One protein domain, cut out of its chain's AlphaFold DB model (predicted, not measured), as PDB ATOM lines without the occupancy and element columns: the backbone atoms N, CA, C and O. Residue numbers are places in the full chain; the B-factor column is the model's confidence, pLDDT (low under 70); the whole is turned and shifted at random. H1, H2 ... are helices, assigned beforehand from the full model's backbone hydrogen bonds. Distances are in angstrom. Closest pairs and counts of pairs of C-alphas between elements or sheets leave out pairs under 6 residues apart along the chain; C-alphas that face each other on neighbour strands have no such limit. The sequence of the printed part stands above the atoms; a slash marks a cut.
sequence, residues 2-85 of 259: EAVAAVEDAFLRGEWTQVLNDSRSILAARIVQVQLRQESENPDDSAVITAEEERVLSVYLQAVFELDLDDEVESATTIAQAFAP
ATOM      1  N   GLU A   2      62.651  86.404  86.253       78.56
ATOM      2  CA  GLU A   2      63.641  85.698  87.113       78.56
ATOM      3  C   GLU A   2      63.635  84.166  86.935       78.56
ATOM      4  O   GLU A   2      64.686  83.561  86.753       78.56
ATOM      5  N   ALA A   3      62.450  83.550  86.867       83.12
ATOM      6  CA  ALA A   3      62.326  82.106  86.644       83.12
ATOM      7  C   ALA A   3      62.830  81.647  85.258       83.12
ATOM      8  O   ALA A   3      63.393  80.568  85.138       83.12
ATOM      9  N   VAL A   4      62.668  82.474  84.218       80.94
ATOM     10  CA  VAL A   4      63.156  82.163  82.859       80.94
ATOM     11  C   VAL A   4      64.681  82.236  82.817       80.94
ATOM     12  O   VAL A   4      65.320  81.330  82.297       80.94
ATOM     13  N   ALA A   5      65.264  83.267  83.436       84.00
ATOM     14  CA  ALA A   5      66.714  83.401  83.537       84.00
ATOM     15  C   ALA A   5      67.346  82.245  84.330       84.00
ATOM     16  O   ALA A   5      68.403  81.758  83.949       84.00
ATOM     17  N   ALA A   6      66.687  81.766  85.391       87.75
ATOM     18  CA  ALA A   6      67.146  80.603  86.151       87.75
ATOM     19  C   ALA A   6      67.162  79.317  85.304       87.75
ATOM     20  O   ALA A   6      68.113  78.542  85.387       87.75
ATOM     21  N   VAL A   7      66.148  79.119  84.455       82.81
ATOM     22  CA  VAL A   7      66.097  77.997  83.503       82.81
ATOM     23  C   VAL A   7      67.215  78.092  82.464       82.81
ATOM     24  O   VAL A   7      67.873  77.093  82.186       82.81
ATOM     25  N   GLU A   8      67.463  79.279  81.908       78.06
ATOM     26  CA  GLU A   8      68.540  79.502  80.932       78.06
ATOM     27  C   GLU A   8      69.932  79.321  81.555       78.06
ATOM     28  O   GLU A   8      70.830  78.757  80.937       78.06
ATOM     29  N   ASP A   9      70.117  79.745  82.799       79.38
ATOM     30  CA  ASP A   9      71.364  79.561  83.539       79.38
ATOM     31  C   ASP A   9      71.615  78.078  83.870       79.38
ATOM     32  O   ASP A   9      72.705  77.560  83.624       79.38
ATOM     33  N   ALA A  10      70.589  77.349  84.321       76.62
ATOM     34  CA  ALA A  10      70.658  75.896  84.503       76.62
ATOM     35  C   ALA A  10      70.946  75.162  83.179       76.62
ATOM     36  O   ALA A  10      71.720  74.202  83.145       76.62
ATOM     37  N   PHE A  11      70.386  75.653  82.069       75.69
ATOM     38  CA  PHE A  11      70.661  75.158  80.721       75.69
ATOM     39  C   PHE A  11      72.133  75.339  80.339       75.69
ATOM     40  O   PHE A  11      72.772  74.388  79.893       75.69
ATOM     41  N   LEU A  12      72.710  76.518  80.588       80.44
ATOM     42  CA  LEU A  12      74.131  76.782  80.334       80.44
ATOM     43  C   LEU A  12      75.061  75.935  81.213       80.44
ATOM     44  O   LEU A  12      76.183  75.632  80.802       80.44
ATOM     45  N   ARG A  13      74.603  75.525  82.401       82.56
ATOM     46  CA  ARG A  13      75.321  74.589  83.279       82.56
ATOM     47  C   ARG A  13      75.144  73.113  82.906       82.56
ATOM     48  O   ARG A  13      75.839  72.273  83.475       82.56
ATOM     49  N   GLY A  14      74.256  72.784  81.966       80.69
ATOM     50  CA  GLY A  14      73.954  71.402  81.579       80.69
ATOM     51  C   GLY A  14      73.143  70.628  82.625       80.69
ATOM     52  O   GLY A  14      73.201  69.400  82.677       80.69
ATOM     53  N   GLU A  15      72.388  71.321  83.480       87.69
ATOM     54  CA  GLU A  15      71.557  70.725  84.535       87.69
ATOM     55  C   GLU A  15      70.216  70.226  83.963       87.69
ATOM     56  O   GLU A  15      69.139  70.665  84.360       87.69
ATOM     57  N   TRP A  16      70.263  69.297  83.002       84.00
ATOM     58  CA  TRP A  16      69.127  68.937  82.136       84.00
ATOM     59  C   TRP A  16      67.851  68.519  82.874       84.00
ATOM     60  O   TRP A  16      66.756  68.913  82.479       84.00
ATOM     61  N   THR A  17      67.959  67.756  83.963       90.56
ATOM     62  CA  THR A  17      66.789  67.346  84.759       90.56
ATOM     63  C   THR A  17      66.122  68.536  85.444       90.56
ATOM     64  O   THR A  17      64.895  68.603  85.505       90.56
ATOM     65  N   GLN A  18      66.913  69.484  85.949       91.94
ATOM     66  CA  GLN A  18      66.379  70.706  86.542       91.94
ATOM     67  C   GLN A  18      65.724  71.567  85.464       91.94
ATOM     68  O   GLN A  18      64.569  71.958  85.607       91.94
ATOM     69  N   VAL A  19      66.425  71.766  84.347       86.88
ATOM     70  CA  VAL A  19      65.926  72.500  83.180       86.88
ATOM     71  C   VAL A  19      64.581  71.946  82.715       86.88
ATOM     72  O   VAL A  19      63.648  72.718  82.503       86.88
ATOM     73  N   LEU A  20      64.454  70.623  82.593       90.31
ATOM     74  CA  LEU A  20      63.219  69.958  82.183       90.31
ATOM     75  C   LEU A  20      62.060  70.270  83.136       90.31
ATOM     76  O   LEU A  20      60.981  70.648  82.685       90.31
ATOM     77  N   ASN A  21      62.274  70.108  84.442       95.00
ATOM     78  CA  ASN A  21      61.228  70.305  85.442       95.00
ATOM     79  C   ASN A  21      60.797  71.772  85.531       95.00
ATOM     80  O   ASN A  21      59.602  72.074  85.512       95.00
ATOM     81  N   ASP A  22      61.769  72.681  85.576       94.00
ATOM     82  CA  ASP A  22      61.526  74.109  85.738       94.00
ATOM     83  C   ASP A  22      60.847  74.688  84.486       94.00
ATOM     84  O   ASP A  22      59.823  75.368  84.590       94.00
ATOM     85  N   SER A  23      61.339  74.351  83.286       90.44
ATOM     86  CA  SER A  23      60.718  74.784  82.025       90.44
ATOM     87  C   SER A  23      59.306  74.217  81.854       90.44
ATOM     88  O   SER A  23      58.391  74.967  81.510       90.44
ATOM     89  N   ARG A  24      59.079  72.938  82.184       94.88
ATOM     90  CA  ARG A  24      57.742  72.322  82.167       94.88
ATOM     91  C   ARG A  24      56.779  73.036  83.104       94.88
ATOM     92  O   ARG A  24      55.654  73.329  82.709       94.88
ATOM     93  N   SER A  25      57.212  73.333  84.329       94.44
ATOM     94  CA  SER A  25      56.383  74.037  85.308       94.44
ATOM     95  C   SER A  25      56.001  75.435  84.820       94.44
ATOM     96  O   SER A  25      54.852  75.849  84.983       94.44
ATOM     97  N   ILE A  26      56.942  76.164  84.211       93.69
ATOM     98  CA  ILE A  26      56.686  77.496  83.648       93.69
ATOM     99  C   ILE A  26      55.687  77.404  82.489       93.69
ATOM    100  O   ILE A  26      54.701  78.140  82.481       93.69
ATOM    101  N   LEU A  27      55.903  76.488  81.541       92.56
ATOM    102  CA  LEU A  27      55.035  76.319  80.371       92.56
ATOM    103  C   LEU A  27      53.624  75.885  80.779       92.56
ATOM    104  O   LEU A  27      52.653  76.475  80.317       92.56
ATOM    105  N   ALA A  28      53.491  74.931  81.703       92.50
ATOM    106  CA  ALA A  28      52.192  74.491  82.209       92.50
ATOM    107  C   ALA A  28      51.412  75.638  82.874       92.50
ATOM    108  O   ALA A  28      50.223  75.818  82.608       92.50
ATOM    109  N   ALA A  29      52.081  76.460  83.692       91.06
ATOM    110  CA  ALA A  29      51.453  77.627  84.307       91.06
ATOM    111  C   ALA A  29      50.984  78.654  83.261       91.06
ATOM    112  O   ALA A  29      49.918  79.250  83.422       91.06
ATOM    113  N   ARG A  30      51.751  78.845  82.179       89.44
ATOM    114  CA  ARG A  30      51.373  79.730  81.067       89.44
ATOM    115  C   ARG A  30      50.197  79.198  80.265       89.44
ATOM    116  O   ARG A  30      49.278  79.963  79.998       89.44
ATOM    117  N   ILE A  31      50.158  77.902  79.972       89.06
ATOM    118  CA  ILE A  31      49.036  77.271  79.262       89.06
ATOM    119  C   ILE A  31      47.718  77.502  80.011       89.06
ATOM    120  O   ILE A  31      46.734  77.918  79.406       89.06
ATOM    121  N   VAL A  32      47.711  77.323  81.336       88.00
ATOM    122  CA  VAL A  32      46.521  77.592  82.160       88.00
ATOM    123  C   VAL A  32      46.094  79.062  82.063       88.00
ATOM    124  O   VAL A  32      44.906  79.356  81.962       88.00
ATOM    125  N   GLN A  33      47.043  80.003  82.058       84.75
ATOM    126  CA  GLN A  33      46.737  81.430  81.899       84.75
ATOM    127  C   GLN A  33      46.158  81.753  80.518       84.75
ATOM    128  O   GLN A  33      45.202  82.522  80.432       84.75
ATOM    129  N   VAL A  34      46.715  81.167  79.453       79.75
ATOM    130  CA  VAL A  34      46.220  81.340  78.080       79.75
ATOM    131  C   VAL A  34      44.791  80.810  77.957       79.75
ATOM    132  O   VAL A  34      43.930  81.519  77.442       79.75
ATOM    133  N   GLN A  35      44.510  79.625  78.502       80.25
ATOM    134  CA  GLN A  35      43.169  79.027  78.496       80.25
ATOM    135  C   GLN A  35      42.145  79.899  79.234       80.25
ATOM    136  O   GLN A  35      41.096  80.220  78.681       80.25
ATOM    137  N   LEU A  36      42.472  80.366  80.444       78.56
ATOM    138  CA  LEU A  36      41.592  81.255  81.215       78.56
ATOM    139  C   LEU A  36      41.309  82.579  80.489       78.56
ATOM    140  O   LEU A  36      40.224  83.145  80.620       78.56
ATOM    141  N   ARG A  37      42.283  83.089  79.729       71.94
ATOM    142  CA  ARG A  37      42.128  84.319  78.948       71.94
ATOM    143  C   ARG A  37      41.224  84.114  77.732       71.94
ATOM    144  O   ARG A  37      40.355  84.945  77.490       71.94
ATOM    145  N   GLN A  38      41.380  82.996  77.025       69.00
ATOM    146  CA  GLN A  38      40.525  82.618  75.891       69.00
ATOM    147  C   GLN A  38      39.059  82.411  76.297       69.00
ATOM    148  O   GLN A  38      38.159  82.679  75.509       69.00
ATOM    149  N   GLU A  39      38.800  81.977  77.532       68.44
ATOM    150  CA  GLU A  39      37.438  81.862  78.070       68.44
ATOM    151  C   GLU A  39      36.806  83.221  78.429       68.44
ATOM    152  O   GLU A  39      35.583  83.314  78.557       68.44
ATOM    153  N   SER A  40      37.614  84.276  78.596       64.25
ATOM    154  CA  SER A  40      37.177  85.583  79.109       64.25
ATOM    155  C   SER A  40      37.187  86.723  78.078       64.25
ATOM    156  O   SER A  40      36.513  87.728  78.315       64.25
ATOM    157  N   GLU A  41      37.936  86.622  76.977       56.38
ATOM    158  CA  GLU A  41      38.060  87.661  75.939       56.38
ATOM    159  C   GLU A  41      37.555  87.170  74.566       56.38
ATOM    160  O   GLU A  41      37.408  85.974  74.330       56.38
ATOM    161  N   ASN A  42      37.224  88.105  73.662       55.81
ATOM    162  CA  ASN A  42      36.760  87.790  72.305       55.81
ATOM    163  C   ASN A  42      37.758  86.856  71.580       55.81
ATOM    164  O   ASN A  42      38.959  87.115  71.629       55.81
ATOM    165  N   PRO A  43      37.280  85.847  70.828       54.31
ATOM    166  CA  PRO A  43      38.110  84.800  70.215       54.31
ATOM    167  C   PRO A  43      39.096  85.276  69.130       54.31
ATOM    168  O   PRO A  43      39.887  84.469  68.653       54.31
ATOM    169  N   ASP A  44      39.060  86.555  68.744       51.12
ATOM    170  CA  ASP A  44      39.973  87.153  67.757       51.12
ATOM    171  C   ASP A  44      41.312  87.616  68.359       51.12
ATOM    172  O   ASP A  44      42.269  87.830  67.619       51.12
ATOM    173  N   ASP A  45      41.421  87.736  69.687       49.28
ATOM    174  CA  ASP A  45      42.690  88.033  70.366       49.28
ATOM    175  C   ASP A  45      43.414  86.709  70.669       49.28
ATOM    176  O   ASP A  45      43.604  86.304  71.820       49.28
ATOM    177  N   SER A  46      43.782  85.968  69.614       54.22
ATOM    178  CA  SER A  46      44.607  84.769  69.783       54.22
ATOM    179  C   SER A  46      45.928  85.207  70.415       54.22
ATOM    180  O   SER A  46      46.683  85.973  69.811       54.22
ATOM    181  N   ALA A  47      46.183  84.781  71.651       57.75
ATOM    182  CA  ALA A  47      47.405  85.120  72.359       57.75
ATOM    183  C   ALA A  47      48.598  84.525  71.602       57.75
ATOM    184  O   ALA A  47      48.890  83.336  71.714       57.75
ATOM    185  N   VAL A  48      49.264  85.364  70.810       68.69
ATOM    186  CA  VAL A  48      50.533  85.029  70.167       68.69
ATOM    187  C   VAL A  48      51.522  84.682  71.273       68.69
ATOM    188  O   VAL A  48      51.657  85.436  72.242       68.69
ATOM    189  N   ILE A  49      52.181  83.530  71.141       82.94
ATOM    190  CA  ILE A  49      53.242  83.112  72.059       82.94
ATOM    191  C   ILE A  49      54.256  84.250  72.228       82.94
ATOM    192  O   ILE A  49      54.657  84.919  71.275       82.94
ATOM    193  N   THR A  50      54.649  84.512  73.466       86.25
ATOM    194  CA  THR A  50      55.619  85.563  73.774       86.25
ATOM    195  C   THR A  50      57.047  85.070  73.546       86.25
ATOM    196  O   THR A  50      57.354  83.894  73.722       86.25
ATOM    197  N   ALA A  51      57.983  85.986  73.288       84.81
ATOM    198  CA  ALA A  51      59.403  85.647  73.151       84.81
ATOM    199  C   ALA A  51      60.023  84.994  74.412       84.81
ATOM    200  O   ALA A  51      61.073  84.355  74.333       84.81
ATOM    201  N   GLU A  52      59.429  85.172  75.601       85.25
ATOM    202  CA  GLU A  52      59.837  84.414  76.793       85.25
ATOM    203  C   GLU A  52      59.386  82.951  76.694       85.25
ATOM    204  O   GLU A  52      60.179  82.050  76.954       85.25
ATOM    205  N   GLU A  53      58.139  82.710  76.294       87.81
ATOM    206  CA  GLU A  53      57.576  81.365  76.133       87.81
ATOM    207  C   GLU A  53      58.264  80.593  75.007       87.81
ATOM    208  O   GLU A  53      58.569  79.418  75.194       87.81
ATOM    209  N   GLU A  54      58.601  81.258  73.898       87.19
ATOM    210  CA  GLU A  54      59.411  80.678  72.823       87.19
ATOM    211  C   GLU A  54      60.745  80.137  73.351       87.19
ATOM    212  O   GLU A  54      61.079  78.975  73.124       87.19
ATOM    213  N   ARG A  55      61.489  80.950  74.115       86.12
ATOM    214  CA  ARG A  55      62.787  80.546  74.682       86.12
ATOM    215  C   ARG A  55      62.650  79.391  75.664       86.12
ATOM    216  O   ARG A  55      63.427  78.440  75.597       86.12
ATOM    217  N   VAL A  56      61.659  79.442  76.555       88.50
ATOM    218  CA  VAL A  56      61.423  78.363  77.525       88.50
ATOM    219  C   VAL A  56      61.024  77.070  76.811       88.50
ATOM    220  O   VAL A  56      61.518  76.007  77.177       88.50
ATOM    221  N   LEU A  57      60.191  77.146  75.769       88.56
ATOM    222  CA  LEU A  57      59.822  75.992  74.953       88.56
ATOM    223  C   LEU A  57      61.041  75.409  74.231       88.56
ATOM    224  O   LEU A  57      61.243  74.197  74.262       88.56
ATOM    225  N   SER A  58      61.897  76.248  73.646       88.12
ATOM    226  CA  SER A  58      63.141  75.799  73.019       88.12
ATOM    227  C   SER A  58      64.041  75.040  73.996       88.12
ATOM    228  O   SER A  58      64.578  73.987  73.648       88.12
ATOM    229  N   VAL A  59      64.186  75.556  75.218       87.12
ATOM    230  CA  VAL A  59      64.982  74.938  76.284       87.12
ATOM    231  C   VAL A  59      64.355  73.626  76.767       87.12
ATOM    232  O   VAL A  59      65.067  72.638  76.942       87.12
ATOM    233  N   TYR A  60      63.030  73.586  76.920       90.81
ATOM    234  CA  TYR A  60      62.288  72.374  77.269       90.81
ATOM    235  C   TYR A  60      62.513  71.256  76.243       90.81
ATOM    236  O   TYR A  60      62.890  70.146  76.613       90.81
ATOM    237  N   LEU A  61      62.348  71.556  74.948       86.50
ATOM    238  CA  LEU A  61      62.562  70.585  73.868       86.50
ATOM    239  C   LEU A  61      64.006  70.069  73.844       86.50
ATOM    240  O   LEU A  61      64.222  68.871  73.663       86.50
ATOM    241  N   GLN A  62      64.990  70.949  74.063       86.12
ATOM    242  CA  GLN A  62      66.389  70.528  74.150       86.12
ATOM    243  C   GLN A  62      66.611  69.597  75.345       86.12
ATOM    244  O   GLN A  62      67.243  68.561  75.184       86.12
ATOM    245  N   ALA A  63      66.065  69.906  76.523       81.31
ATOM    246  CA  ALA A  63      66.221  69.057  77.702       81.31
ATOM    247  C   ALA A  63      65.583  67.669  77.520       81.31
ATOM    248  O   ALA A  63      66.182  66.675  77.923       81.31
ATOM    249  N   VAL A  64      64.408  67.588  76.884       86.50
ATOM    250  CA  VAL A  64      63.767  66.305  76.534       86.50
ATOM    251  C   VAL A  64      64.668  65.475  75.616       86.50
ATOM    252  O   VAL A  64      64.845  64.282  75.853       86.50
ATOM    253  N   PHE A  65      65.263  66.109  74.603       84.75
ATOM    254  CA  PHE A  65      66.178  65.445  73.677       84.75
ATOM    255  C   PHE A  65      67.475  64.982  74.360       84.75
ATOM    256  O   PHE A  65      67.857  63.825  74.219       84.75
ATOM    257  N   GLU A  66      68.136  65.849  75.133       86.00
ATOM    258  CA  GLU A  66      69.401  65.525  75.820       86.00
ATOM    259  C   GLU A  66      69.238  64.407  76.860       86.00
ATOM    260  O   GLU A  66      70.164  63.629  77.105       86.00
ATOM    261  N   LEU A  67      68.055  64.308  77.470       82.81
ATOM    262  CA  LEU A  67      67.713  63.245  78.413       82.81
ATOM    263  C   LEU A  67      67.175  61.973  77.736       82.81
ATOM    264  O   LEU A  67      66.958  60.989  78.441       82.81
ATOM    265  N   ASP A  68      66.998  61.974  76.410       85.56
ATOM    266  CA  ASP A  68      66.494  60.838  75.622       85.56
ATOM    267  C   ASP A  68      65.121  60.333  76.118       85.56
ATOM    268  O   ASP A  68      64.880  59.135  76.276       85.56
ATOM    269  N   LEU A  69      64.215  61.273  76.424       85.69
ATOM    270  CA  LEU A  69      62.897  60.986  77.004       85.69
ATOM    271  C   LEU A  69      61.827  60.857  75.915       85.69
ATOM    272  O   LEU A  69      61.124  61.814  75.583       85.69
ATOM    273  N   ASP A  70      61.706  59.661  75.340       87.19
ATOM    274  CA  ASP A  70      60.724  59.362  74.285       87.19
ATOM    275  C   ASP A  70      59.262  59.477  74.758       87.19
ATOM    276  O   ASP A  70      58.380  59.860  73.986       87.19
ATOM    277  N   ASP A  71      59.006  59.201  76.038       89.19
ATOM    278  CA  ASP A  71      57.698  59.328  76.683       89.19
ATOM    279  C   ASP A  71      57.250  60.790  76.844       89.19
ATOM    280  O   ASP A  71      56.057  61.086  76.813       89.19
ATOM    281  N   GLU A  72      58.193  61.732  76.913       91.19
ATOM    282  CA  GLU A  72      57.889  63.163  77.038       91.19
ATOM    283  C   GLU A  72      57.550  63.853  75.713       91.19
ATOM    284  O   GLU A  72      57.163  65.026  75.693       91.19
ATOM    285  N   VAL A  73      57.640  63.137  74.590       90.50
ATOM    286  CA  VAL A  73      57.274  63.666  73.269       90.50
ATOM    287  C   VAL A  73      55.773  63.963  73.181       90.50
ATOM    288  O   VAL A  73      55.369  64.937  72.537       90.50
ATOM    289  N   GLU A  74      54.933  63.177  73.859       92.19
ATOM    290  CA  GLU A  74      53.488  63.433  73.937       92.19
ATOM    291  C   GLU A  74      53.199  64.713  74.729       92.19
ATOM    292  O   GLU A  74      52.504  65.602  74.228       92.19
ATOM    293  N   SER A  75      53.820  64.867  75.903       93.12
ATOM    294  CA  SER A  75      53.759  66.096  76.704       93.12
ATOM    295  C   SER A  75      54.213  67.311  75.892       93.12
ATOM    296  O   SER A  75      53.535  68.339  75.867       93.12
ATOM    297  N   ALA A  76      55.339  67.190  75.179       92.25
ATOM    298  CA  ALA A  76      55.868  68.242  74.317       92.25
ATOM    299  C   ALA A  76      54.889  68.623  73.200       92.25
ATOM    300  O   ALA A  76      54.720  69.806  72.908       92.25
ATOM    301  N   THR A  77      54.200  67.636  72.623       93.69
ATOM    302  CA  THR A  77      53.173  67.859  71.598       93.69
ATOM    303  C   THR A  77      51.994  68.646  72.164       93.69
ATOM    304  O   THR A  77      51.571  69.625  71.552       93.69
ATOM    305  N   THR A  78      51.486  68.269  73.343       92.50
ATOM    306  CA  THR A  78      50.395  69.000  74.008       92.50
ATOM    307  C   THR A  78      50.794  70.441  74.319       92.50
ATOM    308  O   THR A  78      50.019  71.362  74.070       92.50
ATOM    309  N   ILE A  79      52.016  70.652  74.814       92.44
ATOM    310  CA  ILE A  79      52.542  71.991  75.097       92.44
ATOM    311  C   ILE A  79      52.628  72.817  73.808       92.44
ATOM    312  O   ILE A  79      52.125  73.935  73.769       92.44
ATOM    313  N   ALA A  80      53.218  72.272  72.742       91.00
ATOM    314  CA  ALA A  80      53.361  72.967  71.463       91.00
ATOM    315  C   ALA A  80      52.002  73.350  70.849       91.00
ATOM    316  O   ALA A  80      51.843  74.454  70.334       91.00
ATOM    317  N   GLN A  81      51.005  72.467  70.943       90.44
ATOM    318  CA  GLN A  81      49.645  72.726  70.462       90.44
ATOM    319  C   GLN A  81      48.923  73.809  71.267       90.44
ATOM    320  O   GLN A  81      48.157  74.579  70.695       90.44
ATOM    321  N   ALA A  82      49.177  73.900  72.574       88.88
ATOM    322  CA  ALA A  82      48.576  74.929  73.418       88.88
ATOM    323  C   ALA A  82      49.031  76.354  73.052       88.88
ATOM    324  O   ALA A  82      48.330  77.312  73.367       88.88
ATOM    325  N   PHE A  83      50.170  76.489  72.365       86.94
ATOM    326  CA  PHE A  83      50.682  77.756  71.839       86.94
ATOM    327  C   PHE A  83      50.455  77.926  70.328       86.94
ATOM    328  O   PHE A  83      51.058  78.804  69.714       86.94
ATOM    329  N   ALA A  84      49.632  77.083  69.698       85.31
ATOM    330  CA  ALA A  84      49.359  77.197  68.270       85.31
ATOM    331  C   ALA A  84      48.498  78.443  67.947       85.31
ATOM    332  O   ALA A  84      47.573  78.748  68.703       85.31
ATOM    333  N   PRO A  85      48.736  79.122  66.805       85.06
ATOM    334  CA  PRO A  85      49.765  78.829  65.802       85.06
ATOM    335  C   PRO A  85      51.180  79.205  66.272       85.06
ATOM    336  O   PRO A  85      51.401  80.269  66.842       85.06
TER     337      PRO A  85
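What this domain is: This is residues 2 to 85 of the 259 residues of an uncharacterized protein of Phytophthora fragariae (UniProt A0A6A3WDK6). Four helices run up and down, each against the one before, as a skewed bundle: long H2 and H3 cross in the middle, H1 and H4 pack on either side of them, and residues 39 to 44 stick out. The printed part has 84 residues with H1, H2, H3 and H4 in that order, class all helix. It is compact, with a radius of gyration of the C-alphas of 13.3 A, and spans 42 by 29 by 16 A.

How they stand to each other: H1, residues 2 to 12, touches residues 16 to 26 alone of H2, residues 16 to 38; the closest C-alphas, of Val 7 and Val 19, are 5.5 A apart. H3, residues 51 to 66, and H2 form a hairpin at a steep tilt of 41 degrees. H1 and H4, residues 72 to 82, are apart. In the four helices every O i to N i+4 pair is within hydrogen-bond range.

Where its parts are: H1 begins at C-alpha 2 (63.641, 85.698, 87.113). H2 is 32.3 A long, H3 22.6 A. H4 ends at C-alpha 82 (48.576, 74.929, 73.418).

The domain as a whole: The printed part has no cut. The link H2 to H3 is long; residues 38 to 48 have pLDDT under 70.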